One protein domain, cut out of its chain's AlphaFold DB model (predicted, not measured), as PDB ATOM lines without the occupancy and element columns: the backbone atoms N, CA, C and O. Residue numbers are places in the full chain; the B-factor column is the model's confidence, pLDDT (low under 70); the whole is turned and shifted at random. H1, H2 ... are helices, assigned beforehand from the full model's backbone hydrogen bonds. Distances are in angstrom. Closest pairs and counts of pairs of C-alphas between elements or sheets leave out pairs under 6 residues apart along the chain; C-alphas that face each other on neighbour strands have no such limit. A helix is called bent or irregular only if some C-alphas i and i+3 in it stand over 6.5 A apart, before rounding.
ATOM      1  N   GLU A  12     118.415 126.873 158.618       85.56
ATOM      2  CA  GLU A  12     119.403 125.870 159.029       85.56
ATOM      3  C   GLU A  12     120.234 125.378 157.841       85.56
ATOM      4  O   GLU A  12     121.459 125.322 157.934       85.56
ATOM      5  N   PHE A  13     119.589 125.142 156.697       86.38
ATOM      6  CA  PHE A  13     120.262 124.770 155.455       86.38
ATOM      7  C   PHE A  13     121.245 125.856 154.999       86.38
ATOM      8  O   PHE A  13     122.418 125.579 154.767       86.38
ATOM      9  N   VAL A  14     120.799 127.118 154.938       89.69
ATOM     10  CA  VAL A  14     121.654 128.244 154.516       89.69
ATOM     11  C   VAL A  14     122.841 128.439 155.464       89.69
ATOM     12  O   VAL A  14     123.940 128.761 155.003       89.69
ATOM     13  N   LYS A  15     122.644 128.226 156.773       90.44
ATOM     14  CA  LYS A  15     123.720 128.281 157.773       90.44
ATOM     15  C   LYS A  15     124.769 127.205 157.550       90.44
ATOM     16  O   LYS A  15     125.949 127.519 157.647       90.44
ATOM     17  N   GLU A  16     124.361 125.975 157.251       88.38
ATOM     18  CA  GLU A  16     125.313 124.886 157.030       88.38
ATOM     19  C   GLU A  16     126.111 125.095 155.735       88.38
ATOM     20  O   GLU A  16     127.332 124.970 155.756       88.38
ATOM     21  N   VAL A  17     125.471 125.537 154.645       91.12
ATOM     22  CA  VAL A  17     126.185 125.920 153.407       91.12
ATOM     23  C   VAL A  17     127.242 126.986 153.697       91.12
ATOM     24  O   VAL A  17     128.405 126.857 153.317       91.12
ATOM     25  N   ASN A  18     126.856 128.034 154.421       94.50
ATOM     26  CA  ASN A  18     127.760 129.120 154.786       94.50
ATOM     27  C   ASN A  18     128.870 128.682 155.748       94.50
ATOM     28  O   ASN A  18     129.997 129.163 155.643       94.50
ATOM     29  N   HIS A  19     128.581 127.737 156.642       91.69
ATOM     30  CA  HIS A  19     129.592 127.123 157.490       91.69
ATOM     31  C   HIS A  19     130.664 126.418 156.649       91.69
ATOM     32  O   HIS A  19     131.848 126.623 156.908       91.69
ATOM     33  N   LYS A  20     130.282 125.672 155.604       90.56
ATOM     34  CA  LYS A  20     131.243 125.033 154.688       90.56
ATOM     35  C   LYS A  20     132.055 126.041 153.883       90.56
ATOM     36  O   LYS A  20     133.269 125.895 153.796       90.56
ATOM     37  N   ILE A  21     131.425 127.109 153.390       94.56
ATOM     38  CA  ILE A  21     132.148 128.208 152.729       94.56
ATOM     39  C   ILE A  21     133.204 128.807 153.672       94.56
ATOM     40  O   ILE A  21     134.341 129.035 153.261       94.56
ATOM     41  N   ALA A  22     132.867 129.008 154.951       95.00
ATOM     42  CA  ALA A  22     133.821 129.489 155.947       95.00
ATOM     43  C   ALA A  22     135.014 128.532 156.118       95.00
ATOM     44  O   ALA A  22     136.149 128.988 156.256       95.00
ATOM     45  N   GLU A  23     134.778 127.215 156.100       91.12
ATOM     46  CA  GLU A  23     135.843 126.206 156.170       91.12
ATOM     47  C   GLU A  23     136.725 126.206 154.912       91.12
ATOM     48  O   GLU A  23     137.945 126.147 155.051       91.12
ATOM     49  N   PHE A  24     136.164 126.387 153.709       92.62
ATOM     50  CA  PHE A  24     136.947 126.565 152.472       92.62
ATOM     51  C   PHE A  24     137.880 127.774 152.561       92.62
ATOM     52  O   PHE A  24     139.067 127.687 152.247       92.62
ATOM     53  N   ILE A  25     137.369 128.899 153.061       94.25
ATOM     54  CA  ILE A  25     138.158 130.122 153.219       94.25
ATOM     55  C   ILE A  25     139.259 129.930 154.271       94.25
ATOM     56  O   ILE A  25     140.403 130.320 154.036       94.25
ATOM     57  N   LYS A  26     138.960 129.299 155.416       91.19
ATOM     58  CA  LYS A  26     139.972 128.991 156.444       91.19
ATOM     59  C   LYS A  26     141.055 128.060 155.917       91.19
ATOM     60  O   LYS A  26     142.231 128.319 156.161       91.19
ATOM     61  N   PHE A  27     140.656 127.003 155.212       88.00
ATOM     62  CA  PHE A  27     141.571 126.065 154.577       88.00
ATOM     63  C   PHE A  27     142.507 126.809 153.633       88.00
ATOM     64  O   PHE A  27     143.722 126.737 153.788       88.00
ATOM     65  N   TYR A  28     141.948 127.625 152.739       89.88
ATOM     66  CA  TYR A  28     142.749 128.453 151.855       89.88
ATOM     67  C   TYR A  28     143.729 129.340 152.625       89.88
ATOM     68  O   TYR A  28     144.918 129.296 152.343       89.88
ATOM     69  N   ILE A  29     143.276 130.095 153.632       89.12
ATOM     70  CA  ILE A  29     144.140 130.994 154.415       89.12
ATOM     71  C   ILE A  29     145.291 130.238 155.090       89.12
ATOM     72  O   ILE A  29     146.425 130.716 155.027       89.12
ATOM     73  N   ALA A  30     145.020 129.080 155.699       84.88
ATOM     74  CA  ALA A  30     146.016 128.294 156.424       84.88
ATOM     75  C   ALA A  30     147.181 127.857 155.522       84.88
ATOM     76  O   ALA A  30     148.340 127.942 155.919       84.88
ATOM     77  N   PHE A  31     146.894 127.480 154.274       79.25
ATOM     78  CA  PHE A  31     147.912 127.081 153.297       79.25
ATOM     79  C   PHE A  31     148.694 128.259 152.687       79.25
ATOM     80  O   PHE A  31     149.657 128.052 151.950       79.25
ATOM     81  N   GLN A  32     148.312 129.505 152.985       75.00
ATOM     82  CA  GLN A  32     149.002 130.702 152.491       75.00
ATOM     83  C   GLN A  32     150.007 131.280 153.503       75.00
ATOM     84  O   GLN A  32     150.801 132.144 153.128       75.00
ATOM     85  N   GLU A  33     149.998 130.839 154.768       62.28
ATOM     86  CA  GLU A  33     150.852 131.404 155.829       62.28
ATOM     87  C   GLU A  33     152.358 131.124 155.628       62.28
ATOM     88  O   GLU A  33     153.187 131.876 156.138       62.28
ATOM     89  N   ASP A  34     152.719 130.138 154.798       58.75
ATOM     90  CA  ASP A  34     154.112 129.784 154.470       58.75
ATOM     91  C   ASP A  34     154.691 130.537 153.246       58.75
ATOM     92  O   ASP A  34     155.862 130.360 152.886       58.75
ATOM     93  N   HIS A  35     153.904 131.399 152.587       60.50
ATOM     94  CA  HIS A  35     154.264 132.049 151.317       60.50
ATOM     95  C   HIS A  35     154.147 133.585 151.373       60.50
ATOM     96  O   HIS A  35     153.258 134.178 150.765       60.50
ATOM     97  N   ASP A  36     155.080 134.248 152.063       59.88
ATOM     98  CA  ASP A  36     155.011 135.695 152.359       59.88
ATOM     99  C   ASP A  36     154.948 136.602 151.098       59.88
ATOM    100  O   ASP A  36     154.163 137.556 151.028       59.88
ATOM    101  N   ASP A  37     155.700 136.255 150.043       60.12
ATOM    102  CA  ASP A  37     155.770 137.052 148.804       60.12
ATOM    103  C   ASP A  37     154.615 136.784 147.811       60.12
ATOM    104  O   ASP A  37     154.270 137.678 147.037       60.12
ATOM    105  N   ASN A  38     153.975 135.606 147.863       65.50
ATOM    106  CA  ASN A  38     152.946 135.170 146.896       65.50
ATOM    107  C   ASN A  38     151.573 134.900 147.538       65.50
ATOM    108  O   ASN A  38     150.703 134.281 146.918       65.50
ATOM    109  N   ARG A  39     151.372 135.355 148.779       77.56
ATOM    110  CA  ARG A  39     150.120 135.187 149.519       77.56
ATOM    111  C   ARG A  39     148.936 135.646 148.666       77.56
ATOM    112  O   ARG A  39     148.906 136.791 148.215       77.56
ATOM    113  N   TYR A  40     147.971 134.754 148.473       84.25
ATOM    114  CA  TYR A  40     146.739 134.985 147.716       84.25
ATOM    115  C   TYR A  40     146.871 135.113 146.187       84.25
ATOM    116  O   TYR A  40     145.916 135.523 145.531       84.25
ATOM    117  N   GLU A  41     148.004 134.722 145.582       85.38
ATOM    118  CA  GLU A  41     148.202 134.796 144.118       85.38
ATOM    119  C   GLU A  41     147.142 134.019 143.318       85.38
ATOM    120  O   GLU A  41     146.828 134.395 142.191       85.38
ATOM    121  N   ILE A  42     146.567 132.966 143.901       87.50
ATOM    122  CA  ILE A  42     145.549 132.132 143.246       87.50
ATOM    123  C   ILE A  42     144.165 132.797 143.271       87.50
ATOM    124  O   ILE A  42     143.438 132.713 142.287       87.50
ATOM    125  N   ALA A  43     143.814 133.490 144.359       93.00
ATOM    126  CA  ALA A  43     142.481 134.067 144.538       93.00
ATOM    127  C   ALA A  43     142.254 135.364 143.751       93.00
ATOM    128  O   ALA A  43     141.123 135.826 143.644       93.00
ATOM    129  N   PHE A  44     143.306 135.976 143.195       95.12
ATOM    130  CA  PHE A  44     143.197 137.285 142.556       95.12
ATOM    131  C   PHE A  44     143.981 137.374 141.249       95.12
ATOM    132  O   PHE A  44     145.050 136.775 141.110       95.12
ATOM    133  N   PRO A  45     143.542 138.222 140.301       93.50
ATOM    134  CA  PRO A  45     144.353 138.537 139.138       93.50
ATOM    135  C   PRO A  45     145.719 139.101 139.554       93.50
ATOM    136  O   PRO A  45     145.806 140.029 140.363       93.50
ATOM    137  N   LYS A  46     146.808 138.608 138.948       91.44
ATOM    138  CA  LYS A  46     148.190 138.987 139.322       91.44
ATOM    139  C   LYS A  46     148.438 140.496 139.340       91.44
ATOM    140  O   LYS A  46     149.231 140.997 140.135       91.44
ATOM    141  N   PHE A  47     147.794 141.239 138.435       91.06
ATOM    142  CA  PHE A  47     147.940 142.693 138.390       91.06
ATOM    143  C   PHE A  47     147.315 143.368 139.619       91.06
ATOM    144  O   PHE A  47     147.856 144.376 140.071       91.06
ATOM    145  N   LEU A  48     146.208 142.833 140.146       91.75
ATOM    146  CA  LEU A  48     145.486 143.400 141.279       91.75
ATOM    147  C   LEU A  48     146.289 143.176 142.556       91.75
ATOM    148  O   LEU A  48     146.578 144.144 143.252       91.75
ATOM    149  N   LEU A  49     146.776 141.950 142.774       89.75
ATOM    150  CA  LEU A  49     147.628 141.631 143.922       89.75
ATOM    151  C   LEU A  49     148.894 142.502 143.954       89.75
ATOM    152  O   LEU A  49     149.260 143.048 144.991       89.75
ATOM    153  N   ARG A  50     149.540 142.696 142.795       87.88
ATOM    154  CA  ARG A  50     150.737 143.544 142.679       87.88
ATOM    155  C   ARG A  50     150.457 145.014 142.992       87.88
ATOM    156  O   ARG A  50     151.317 145.693 143.547       87.88
ATOM    157  N   ASN A  51     149.304 145.525 142.567       88.31
ATOM    158  CA  ASN A  51     149.007 146.954 142.623       88.31
ATOM    159  C   ASN A  51     148.231 147.357 143.890       88.31
ATOM    160  O   ASN A  51     148.288 148.525 144.269       88.31
ATOM    161  N   ASN A  52     147.502 146.431 144.521       90.94
ATOM    162  CA  ASN A  52     146.628 146.694 145.663       90.94
ATOM    163  C   ASN A  52     146.459 145.464 146.584       90.94
ATOM    164  O   ASN A  52     145.350 144.977 146.798       90.94
ATOM    165  N   LYS A  53     147.569 144.965 147.146       90.56
ATOM    166  CA  LYS A  53     147.579 143.805 148.062       90.56
ATOM    167  C   LYS A  53     146.619 143.967 149.248       90.56
ATOM    168  O   LYS A  53     145.920 143.022 149.586       90.56
ATOM    169  N   THR A  54     146.539 145.163 149.834       92.81
ATOM    170  CA  THR A  54     145.642 145.442 150.968       92.81
ATOM    171  C   THR A  54     144.180 145.171 150.620       92.81
ATOM    172  O   THR A  54     143.493 144.520 151.395       92.81
ATOM    173  N   ARG A  55     143.716 145.573 149.428       94.75
ATOM    174  CA  ARG A  55     142.341 145.281 148.998       94.75
ATOM    175  C   ARG A  55     142.087 143.782 148.828       94.75
ATOM    176  O   ARG A  55     141.020 143.309 149.196       94.75
ATOM    177  N   CYS A  56     143.055 143.024 148.308       94.75
ATOM    178  CA  CYS A  56     142.954 141.560 148.239       94.75
ATOM    179  C   CYS A  56     142.791 140.940 149.639       94.75
ATOM    180  O   CYS A  56     141.937 140.083 149.837       94.75
ATOM    181  N   GLU A  57     143.582 141.389 150.616       93.44
ATOM    182  CA  GLU A  57     143.506 140.920 152.010       93.44
ATOM    183  C   GLU A  57     142.159 141.269 152.668       93.44
ATOM    184  O   GLU A  57     141.579 140.442 153.379       93.44
ATOM    185  N   GLU A  58     141.638 142.467 152.391       96.75
ATOM    186  CA  GLU A  58     140.303 142.896 152.816       96.75
ATOM    187  C   GLU A  58     139.219 141.989 152.230       96.75
ATOM    188  O   GLU A  58     138.416 141.477 152.994       96.75
ATOM    189  N   VAL A  59     139.240 141.696 150.924       98.06
ATOM    190  CA  VAL A  59     138.231 140.833 150.273       98.06
ATOM    191  C   VAL A  59     138.204 139.424 150.867       98.06
ATOM    192  O   VAL A  59     137.130 138.867 151.081       98.06
ATOM    193  N   ILE A  60     139.363 138.835 151.177       96.81
ATOM    194  CA  ILE A  60     139.420 137.524 151.847       96.81
ATOM    195  C   ILE A  60     138.797 137.594 153.249       96.81
ATOM    196  O   ILE A  60     138.063 136.690 153.652       96.81
ATOM    197  N   SER A  61     139.074 138.673 153.984       96.38
ATOM    198  CA  SER A  61     138.513 138.897 155.320       96.38
ATOM    199  C   SER A  61     136.998 139.122 155.256       96.38
ATOM    200  O   SER A  61     136.260 138.507 156.020       96.38
ATOM    201  N   GLU A  62     136.536 139.924 154.296       98.31
ATOM    202  CA  GLU A  62     135.126 140.192 154.003       98.31
ATOM    203  C   GLU A  62     134.391 138.890 153.659       98.31
ATOM    204  O   GLU A  62     133.378 138.590 154.279       98.31
ATOM    205  N   LEU A  63     134.930 138.051 152.765       98.44
ATOM    206  CA  LEU A  63     134.357 136.735 152.448       98.44
ATOM    207  C   LEU A  63     134.193 135.856 153.695       98.44
ATOM    208  O   LEU A  63     133.143 135.237 153.889       98.44
ATOM    209  N   TYR A  64     135.211 135.814 154.560       97.81
ATOM    210  CA  TYR A  64     135.127 135.070 155.812       97.81
ATOM    211  C   TYR A  64     134.040 135.641 156.733       97.81
ATOM    212  O   TYR A  64     133.183 134.897 157.208       97.81
ATOM    213  N   GLU A  65     134.023 136.954 156.951       98.00
ATOM    214  CA  GLU A  65     133.021 137.632 157.780       98.00
ATOM    215  C   GLU A  65     131.597 137.422 157.244       98.00
ATOM    216  O   GLU A  65     130.690 137.064 158.004       98.00
ATOM    217  N   TYR A  66     131.411 137.540 155.928       98.25
ATOM    218  CA  TYR A  66     130.140 137.297 155.253       98.25
ATOM    219  C   TYR A  66     129.685 135.853 155.411       98.25
ATOM    220  O   TYR A  66     128.487 135.620 155.545       98.25
ATOM    221  N   SER A  67     130.593 134.879 155.432       96.94
ATOM    222  CA  SER A  67     130.227 133.471 155.626       96.94
ATOM    223  C   SER A  67     129.758 133.156 157.055       96.94
ATOM    224  O   SER A  67     128.944 132.260 157.249       96.94
ATOM    225  N   VAL A  68     130.193 133.912 158.072       95.56
ATOM    226  CA  VAL A  68     129.893 133.595 159.487       95.56
ATOM    227  C   VAL A  68     128.851 134.503 160.141       95.56
ATOM    228  O   VAL A  68     128.295 134.151 161.185       95.56
ATOM    229  N   ASP A  69     128.585 135.683 159.579       93.75
ATOM    230  CA  ASP A  69     127.607 136.610 160.147       93.75
ATOM    231  C   ASP A  69     126.151 136.246 159.792       93.75
ATOM    232  O   ASP A  69     125.877 135.255 159.117       93.75
ATOM    233  N   ARG A  70     125.181 137.058 160.237       91.38
ATOM    234  CA  ARG A  70     123.740 136.819 160.012       91.38
ATOM    235  C   ARG A  70     123.112 137.651 158.891       91.38
ATOM    236  O   ARG A  70     121.931 137.457 158.616       91.38
ATOM    237  N   TYR A  71     123.838 138.590 158.288       94.50
ATOM    238  CA  TYR A  71     123.293 139.421 157.213       94.50
ATOM    239  C   TYR A  71     123.356 138.656 155.895       94.50
ATOM    240  O   TYR A  71     124.281 137.887 155.685       94.50
ATOM    241  N   ILE A  72     122.366 138.819 155.017       93.56
ATOM    242  CA  ILE A  72     122.431 138.204 153.686       93.56
ATOM    243  C   ILE A  72     123.283 139.108 152.799       93.56
ATOM    244  O   ILE A  72     122.896 140.250 152.546       93.56
ATOM    245  N   HIS A  73     124.413 138.586 152.332       96.88
ATOM    246  CA  HIS A  73     125.360 139.301 151.482       96.88
ATOM    247  C   HIS A  73     125.248 138.825 150.040       96.88
ATOM    248  O   HIS A  73     125.341 137.628 149.764       96.88
ATOM    249  N   ILE A  74     125.048 139.775 149.128       95.94
ATOM    250  CA  ILE A  74     125.243 139.575 147.691       95.94
ATOM    251  C   ILE A  74     126.689 139.974 147.413       95.94
ATOM    252  O   ILE A  74     127.103 141.073 147.784       95.94
ATOM    253  N   LEU A  75     127.458 139.057 146.837       97.69
ATOM    254  CA  LEU A  75     128.872 139.276 146.571       97.69
ATOM    255  C   LEU A  75     129.043 140.285 145.429       97.69
ATOM    256  O   LEU A  75     128.240 140.322 144.504       97.69
ATOM    257  N   SER A  76     130.081 141.123 145.506       97.31
ATOM    258  CA  SER A  76     130.510 141.885 144.328       97.31
ATOM    259  C   SER A  76     131.316 140.981 143.391       97.31
ATOM    260  O   SER A  76     131.898 140.006 143.876       97.31
ATOM    261  N   PRO A  77     131.489 141.336 142.105       97.75
ATOM    262  CA  PRO A  77     132.250 140.509 141.167       97.75
ATOM    263  C   PRO A  77     133.666 140.154 141.633       97.75
ATOM    264  O   PRO A  77     134.155 139.054 141.392       97.75
ATOM    265  N   LEU A  78     134.338 141.059 142.357       97.88
ATOM    266  CA  LEU A  78     135.651 140.770 142.939       97.88
ATOM    267  C   LEU A  78     135.584 139.693 144.038       97.88
ATOM    268  O   LEU A  78     136.475 138.849 144.119       97.88
ATOM    269  N   HIS A  79     134.546 139.720 144.874       98.50
ATOM    270  CA  HIS A  79     134.324 138.693 145.892       98.50
ATOM    271  C   HIS A  79     133.936 137.359 145.259       98.50
ATOM    272  O   HIS A  79     134.418 136.324 145.708       98.50
ATOM    273  N   GLU A  80     133.102 137.382 144.217       98.12
ATOM    274  CA  GLU A  80     132.721 136.182 143.469       98.12
ATOM    275  C   GLU A  80     133.943 135.532 142.827       98.12
ATOM    276  O   GLU A  80     134.199 134.354 143.061       98.12
ATOM    277  N   TYR A  81     134.770 136.318 142.131       98.19
ATOM    278  CA  TYR A  81     136.030 135.846 141.563       98.19
ATOM    279  C   TYR A  81     136.932 135.212 142.626       98.19
ATOM    280  O   TYR A  81     137.436 134.103 142.439       98.19
ATOM    281  N   ALA A  82     137.132 135.903 143.754       98.12
ATOM    282  CA  ALA A  82     137.993 135.416 144.822       98.12
ATOM    283  C   ALA A  82     137.453 134.125 145.446       98.12
ATOM    284  O   ALA A  82     138.206 133.167 145.607       98.12
ATOM    285  N   LEU A  83     136.153 134.065 145.745       98.38
ATOM    286  CA  LEU A  83     135.528 132.873 146.303       98.38
ATOM    287  C   LEU A  83     135.566 131.701 145.319       98.38
ATOM    288  O   LEU A  83     135.917 130.596 145.720       98.38
ATOM    289  N   PHE A  84     135.283 131.938 144.038       98.00
ATOM    290  CA  PHE A  84     135.380 130.924 142.990       98.00
ATOM    291  C   PHE A  84     136.785 130.316 142.948       98.00
ATOM    292  O   PHE A  84     136.942 129.099 142.968       98.00
ATOM    293  N   LYS A  85     137.823 131.160 142.975       97.12
ATOM    294  CA  LYS A  85     139.220 130.708 142.973       97.12
ATOM    295  C   LYS A  85     139.651 130.013 144.262       97.12
ATOM    296  O   LYS A  85     140.505 129.132 144.219       97.12
ATOM    297  N   ILE A  86     139.066 130.376 145.399       95.94
ATOM    298  CA  ILE A  86     139.255 129.654 146.662       95.94
ATOM    299  C   ILE A  86     138.643 128.257 146.579       95.94
ATOM    300  O   ILE A  86     139.283 127.302 147.008       95.94
ATOM    301  N   ILE A  87     137.435 128.131 146.029       94.56
ATOM    302  CA  ILE A  87     136.753 126.842 145.856       94.56
ATOM    303  C   ILE A  87     137.553 125.954 144.890       94.56
ATOM    304  O   ILE A  87     137.853 124.822 145.254       94.56
ATOM    305  N   GLU A  88     137.996 126.490 143.747       94.00
ATOM    306  CA  GLU A  88     138.862 125.792 142.778       94.00
ATOM    307  C   GLU A  88     140.163 125.310 143.438       94.00
ATOM    308  O   GLU A  88     140.561 124.157 143.301       94.00
ATOM    309  N   TYR A  89     140.794 126.159 144.258       92.19
ATOM    310  CA  TYR A  89     141.967 125.758 145.032       92.19
ATOM    311  C   TYR A  89     141.660 124.632 146.025       92.19
ATOM    312  O   TYR A  89     142.451 123.699 146.167       92.19
ATOM    313  N   CYS A  90     140.545 124.727 146.749       90.38
ATOM    314  CA  CYS A  90     140.141 123.692 147.692       90.38
ATOM    315  C   CYS A  90     139.921 122.364 146.971       90.38
ATOM    316  O   CYS A  90     140.414 121.349 147.445       90.38
ATOM    317  N   GLU A  91     139.241 122.381 145.827       89.31
ATOM    318  CA  GLU A  91     138.995 121.216 144.982       89.31
ATOM    319  C   GLU A  91     140.293 120.554 144.519       89.31
ATOM    320  O   GLU A  91     140.490 119.360 144.755       89.31
ATOM    321  N   ASP A  92     141.220 121.341 143.973       87.88
ATOM    322  CA  ASP A  92     142.509 120.855 143.477       87.88
ATOM    323  C   ASP A  92     143.388 120.233 144.578       87.88
ATOM    324  O   ASP A  92     144.187 119.336 144.304       87.88
ATOM    325  N   ASN A  93     143.264 120.703 145.824       84.81
ATOM    326  CA  ASN A  93     144.118 120.285 146.943       84.81
ATOM    327  C   ASN A  93     143.408 119.359 147.946       84.81
ATOM    328  O   ASN A  93     144.042 118.857 148.877       84.81
ATOM    329  N   TYR A  94     142.108 119.108 147.765       82.88
ATOM    330  CA  TYR A  94     141.286 118.362 148.714       82.88
ATOM    331  C   TYR A  94     141.787 116.932 148.916       82.88
ATOM    332  O   TYR A  94     141.945 116.485 150.052       82.88
ATOM    333  N   GLU A  95     142.067 116.204 147.831       78.88
ATOM    334  CA  GLU A  95     142.473 114.798 147.936       78.88
ATOM    335  C   GLU A  95     143.783 114.611 148.702       78.88
ATOM    336  O   GLU A  95     143.932 113.635 149.438       78.88
ATOM    337  N   ASP A  96     144.744 115.506 148.498       78.06
ATOM    338  CA  ASP A  96     146.054 115.413 149.135       78.06
ATOM    339  C   ASP A  96     145.972 115.839 150.604       78.06
ATOM    340  O   ASP A  96     146.513 115.150 151.470       78.06
ATOM    341  N   TYR A  97     145.170 116.862 150.914       75.44
ATOM    342  CA  TYR A  97     144.844 117.211 152.295       75.44
ATOM    343  C   TYR A  97     144.176 116.055 153.052       75.44
ATOM    344  O   TYR A  97     144.589 115.709 154.157       75.44
ATOM    345  N   GLU A  98     143.175 115.403 152.458       74.62
ATOM    346  CA  GLU A  98     142.461 114.296 153.105       74.62
ATOM    347  C   GLU A  98     143.351 113.072 153.372       74.62
ATOM    348  O   GLU A  98     143.069 112.304 154.297       74.62
ATOM    349  N   LYS A  99     144.416 112.881 152.583       75.88
ATOM    350  CA  LYS A  99     145.415 111.816 152.785       75.88
ATOM    351  C   LYS A  99     146.406 112.157 153.897       75.88
ATOM    352  O   LYS A  99     146.774 111.258 154.655       75.88
ATOM    353  N   ASP A 100     146.822 113.417 153.980       70.38
ATOM    354  CA  ASP A 100     147.900 113.870 154.866       70.38
ATOM    355  C   ASP A 100     147.406 114.429 156.212       70.38
ATOM    356  O   ASP A 100     148.220 114.670 157.109       70.38
ATOM    357  N   LYS A 101     146.086 114.594 156.386       69.75
ATOM    358  CA  LYS A 101     145.496 115.123 157.623       69.75
ATOM    359  C   LYS A 101     145.887 114.311 158.859       69.75
ATOM    360  O   LYS A 101     145.846 113.076 158.875       69.75
ATOM    361  N   THR A 137     130.160 117.904 147.629       78.19
ATOM    362  CA  THR A 137     130.768 118.140 146.316       78.19
ATOM    363  C   THR A 137     131.020 119.625 146.102       78.19
ATOM    364  O   THR A 137     130.256 120.471 146.567       78.19
ATOM    365  N   PHE A 138     132.095 119.951 145.386       85.00
ATOM    366  CA  PHE A 138     132.373 121.329 144.979       85.00
ATOM    367  C   PHE A 138     131.346 121.835 143.952       85.00
ATOM    368  O   PHE A 138     130.943 122.994 144.036       85.00
ATOM    369  N   ASP A 139     130.824 120.943 143.096       82.62
ATOM    370  CA  ASP A 139     129.732 121.203 142.139       82.62
ATOM    371  C   ASP A 139     128.549 121.944 142.776       82.62
ATOM    372  O   ASP A 139     128.061 122.927 142.223       82.62
ATOM    373  N   PHE A 140     128.136 121.536 143.984       87.00
ATOM    374  CA  PHE A 140     127.046 122.200 144.695       87.00
ATOM    375  C   PHE A 140     127.303 123.703 144.879       87.00
ATOM    376  O   PHE A 140     126.389 124.511 144.723       87.00
ATOM    377  N   TYR A 141     128.533 124.093 145.211       91.62
ATOM    378  CA  TYR A 141     128.863 125.489 145.486       91.62
ATOM    379  C   TYR A 141     128.992 126.297 144.199       91.62
ATOM    380  O   TYR A 141     128.534 127.438 144.167       91.62
ATOM    381  N   TYR A 142     129.542 125.712 143.133       86.94
ATOM    382  CA  TYR A 142     129.552 126.366 141.825       86.94
ATOM    383  C   TYR A 142     128.129 126.638 141.326       86.94
ATOM    384  O   TYR A 142     127.848 127.744 140.876       86.94
ATOM    385  N   ASP A 143     127.219 125.678 141.488       85.75
ATOM    386  CA  ASP A 143     125.849 125.790 140.981       85.75
ATOM    387  C   ASP A 143     124.962 126.742 141.800       85.75
ATOM    388  O   ASP A 143     123.983 127.272 141.277       85.75
ATOM    389  N   ASN A 144     125.253 126.928 143.094       89.62
ATOM    390  CA  ASN A 144     124.303 127.552 144.023       89.62
ATOM    391  C   ASN A 144     124.821 128.801 144.750       89.62
ATOM    392  O   ASN A 144     124.045 129.429 145.476       89.62
ATOM    393  N   ILE A 145     126.092 129.183 144.596       94.25
ATOM    394  CA  ILE A 145     126.650 130.404 145.215       94.25
ATOM    395  C   ILE A 145     126.773 131.560 144.220       94.25
ATOM    396  O   ILE A 145     126.725 132.717 144.637       94.25
ATOM    397  N   PHE A 146     126.854 131.265 142.925       91.19
ATOM    398  CA  PHE A 146     127.016 132.252 141.860       91.19
ATOM    399  C   PHE A 146     125.747 132.323 141.001       91.19
ATOM    400  O   PHE A 146     125.146 131.293 140.701       91.19
ATOM    401  N   GLU A 147     125.310 133.533 140.639       86.00
ATOM    402  CA  GLU A 147     124.154 133.721 139.740       86.00
ATOM    403  C   GLU A 147     124.545 133.474 138.275       86.00
ATOM    404  O   GLU A 147     123.790 132.871 137.509       86.00
ATOM    405  N   ASP A 148     125.762 133.885 137.925       85.62
ATOM    406  CA  ASP A 148     126.442 133.650 136.660       85.62
ATOM    407  C   ASP A 148     127.961 133.543 136.902       85.62
ATOM    408  O   ASP A 148     128.427 133.528 138.042       85.62
TER     409      ASP A 148
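AT A GLANCE: This is residues 12 to 101 and 137 to 148 of the 377 residues of an uncharacterized protein of Peribacillus simplex (UniProt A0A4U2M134). Two helices, H1 and H3, run opposite ways side by side as a narrow V, and the long helix H4 crosses over both of them on one side, nearly at right angles. The last turns of H4 run on past H1 beyond a kink near residue 93; the short H5 lies beside H4 on the same side of the V, and the small H2 sits by the first turns of H3, reached from H1 by a long loop. The 102 printed residues hold five named helices, H1 to H5 in that order along the chain, and no named strand, and the class is all helix. The whole is compact, with a radius of gyration of the C-alphas of 13.5 A, and its outline is rounded, spanning 39 by 34 by 24 A.

HOW THE PARTS SIT: H1, residues 12 to 30, is joined by a long link to H2, residues 46 to 51, and these two are apart. H3, residues 53 to 68, follows H2 after a tight link. H2 and H3 are close but not clearly touching: their closest C-alphas, those of Leu 49 and Cys 56, are 6.4 A apart, and they run opposite ways at a steep tilt of 69.7 degrees, only just short of about perpendicular. H3 touches H1, which meets it with residues 18 to 26 alone; the closest C-alphas, those of Asn 18 and Ser 67, are 5.1 A apart, at a shallow tilt of 32 degrees, opposite ways. H4, residues 77 to 100, is the hub, touching three other helices. Its residues 78 to 83 touch residues 59 to 63 of H3, closest at the C-alphas of Val 59 and His 79, 6.2 A apart, and the lines are about perpendicular at 75 degrees. Its residues 83 to 90 touch residues 24 to 28 of H1, closest at the C-alphas of Tyr 28 and Ile 86, 6.4 A apart, again about perpendicular at 75 degrees. H5, residues 138 to 145, only just touches H4, with 3 pairs of C-alphas within 8 A; the closest, those of Glu 91 and Phe 138, are 6.6 A apart, at a shallow tilt of 21 degrees, opposite ways. H1 and H5 are near each other, with 8 pairs of C-alphas within 10 A. H2 is apart from H4 and H5, and H3 is apart from H5. The helix packing is part aligned and part crossed: of 4 touching pairs, 2 are at a shallow tilt. In H1, H2, H3 and H5 every O i to N i+4 pair is within hydrogen-bond range, and in H4 18 of 20 are.

IN THESE COORDINATES: H1 begins at C-alpha 12, (119.403, 125.870, 159.029), and is 26.8 A long. H2 has six residues, Lys 46 to Asn 51. H3, Lys 53 to Val 68, measures 23.4 A. H4 begins at C-alpha 77, (132.250, 140.509, 141.167), and spans 33.8 A to C-alpha 100; it is irregular, with C-alphas 92 and 95 at 7.5 A, and has a kink of 50 degrees near residue 93. H5, Phe 138 to Ile 145, ends at C-alpha 145, (126.650, 130.404, 145.215); it is neither bent nor irregular, but only just: C-alphas 142 and 145 are 6.0 A apart.

THE WHOLE: The two C-alphas farthest apart, those of Glu 12 and Asn 51, are 39.9 A from each other. Residues 102 to 136 are not printed, and C-alphas 101 and 137 are 18.8 A apart across this cut, which lies in the link from H4 to H5. The link from H1 to H2, residues 31 to 45, is long, and that from H3 to H4 is short. The mean pLDDT of the printed part is 88.7; residues 33 to 38 and residue 101 are under 70.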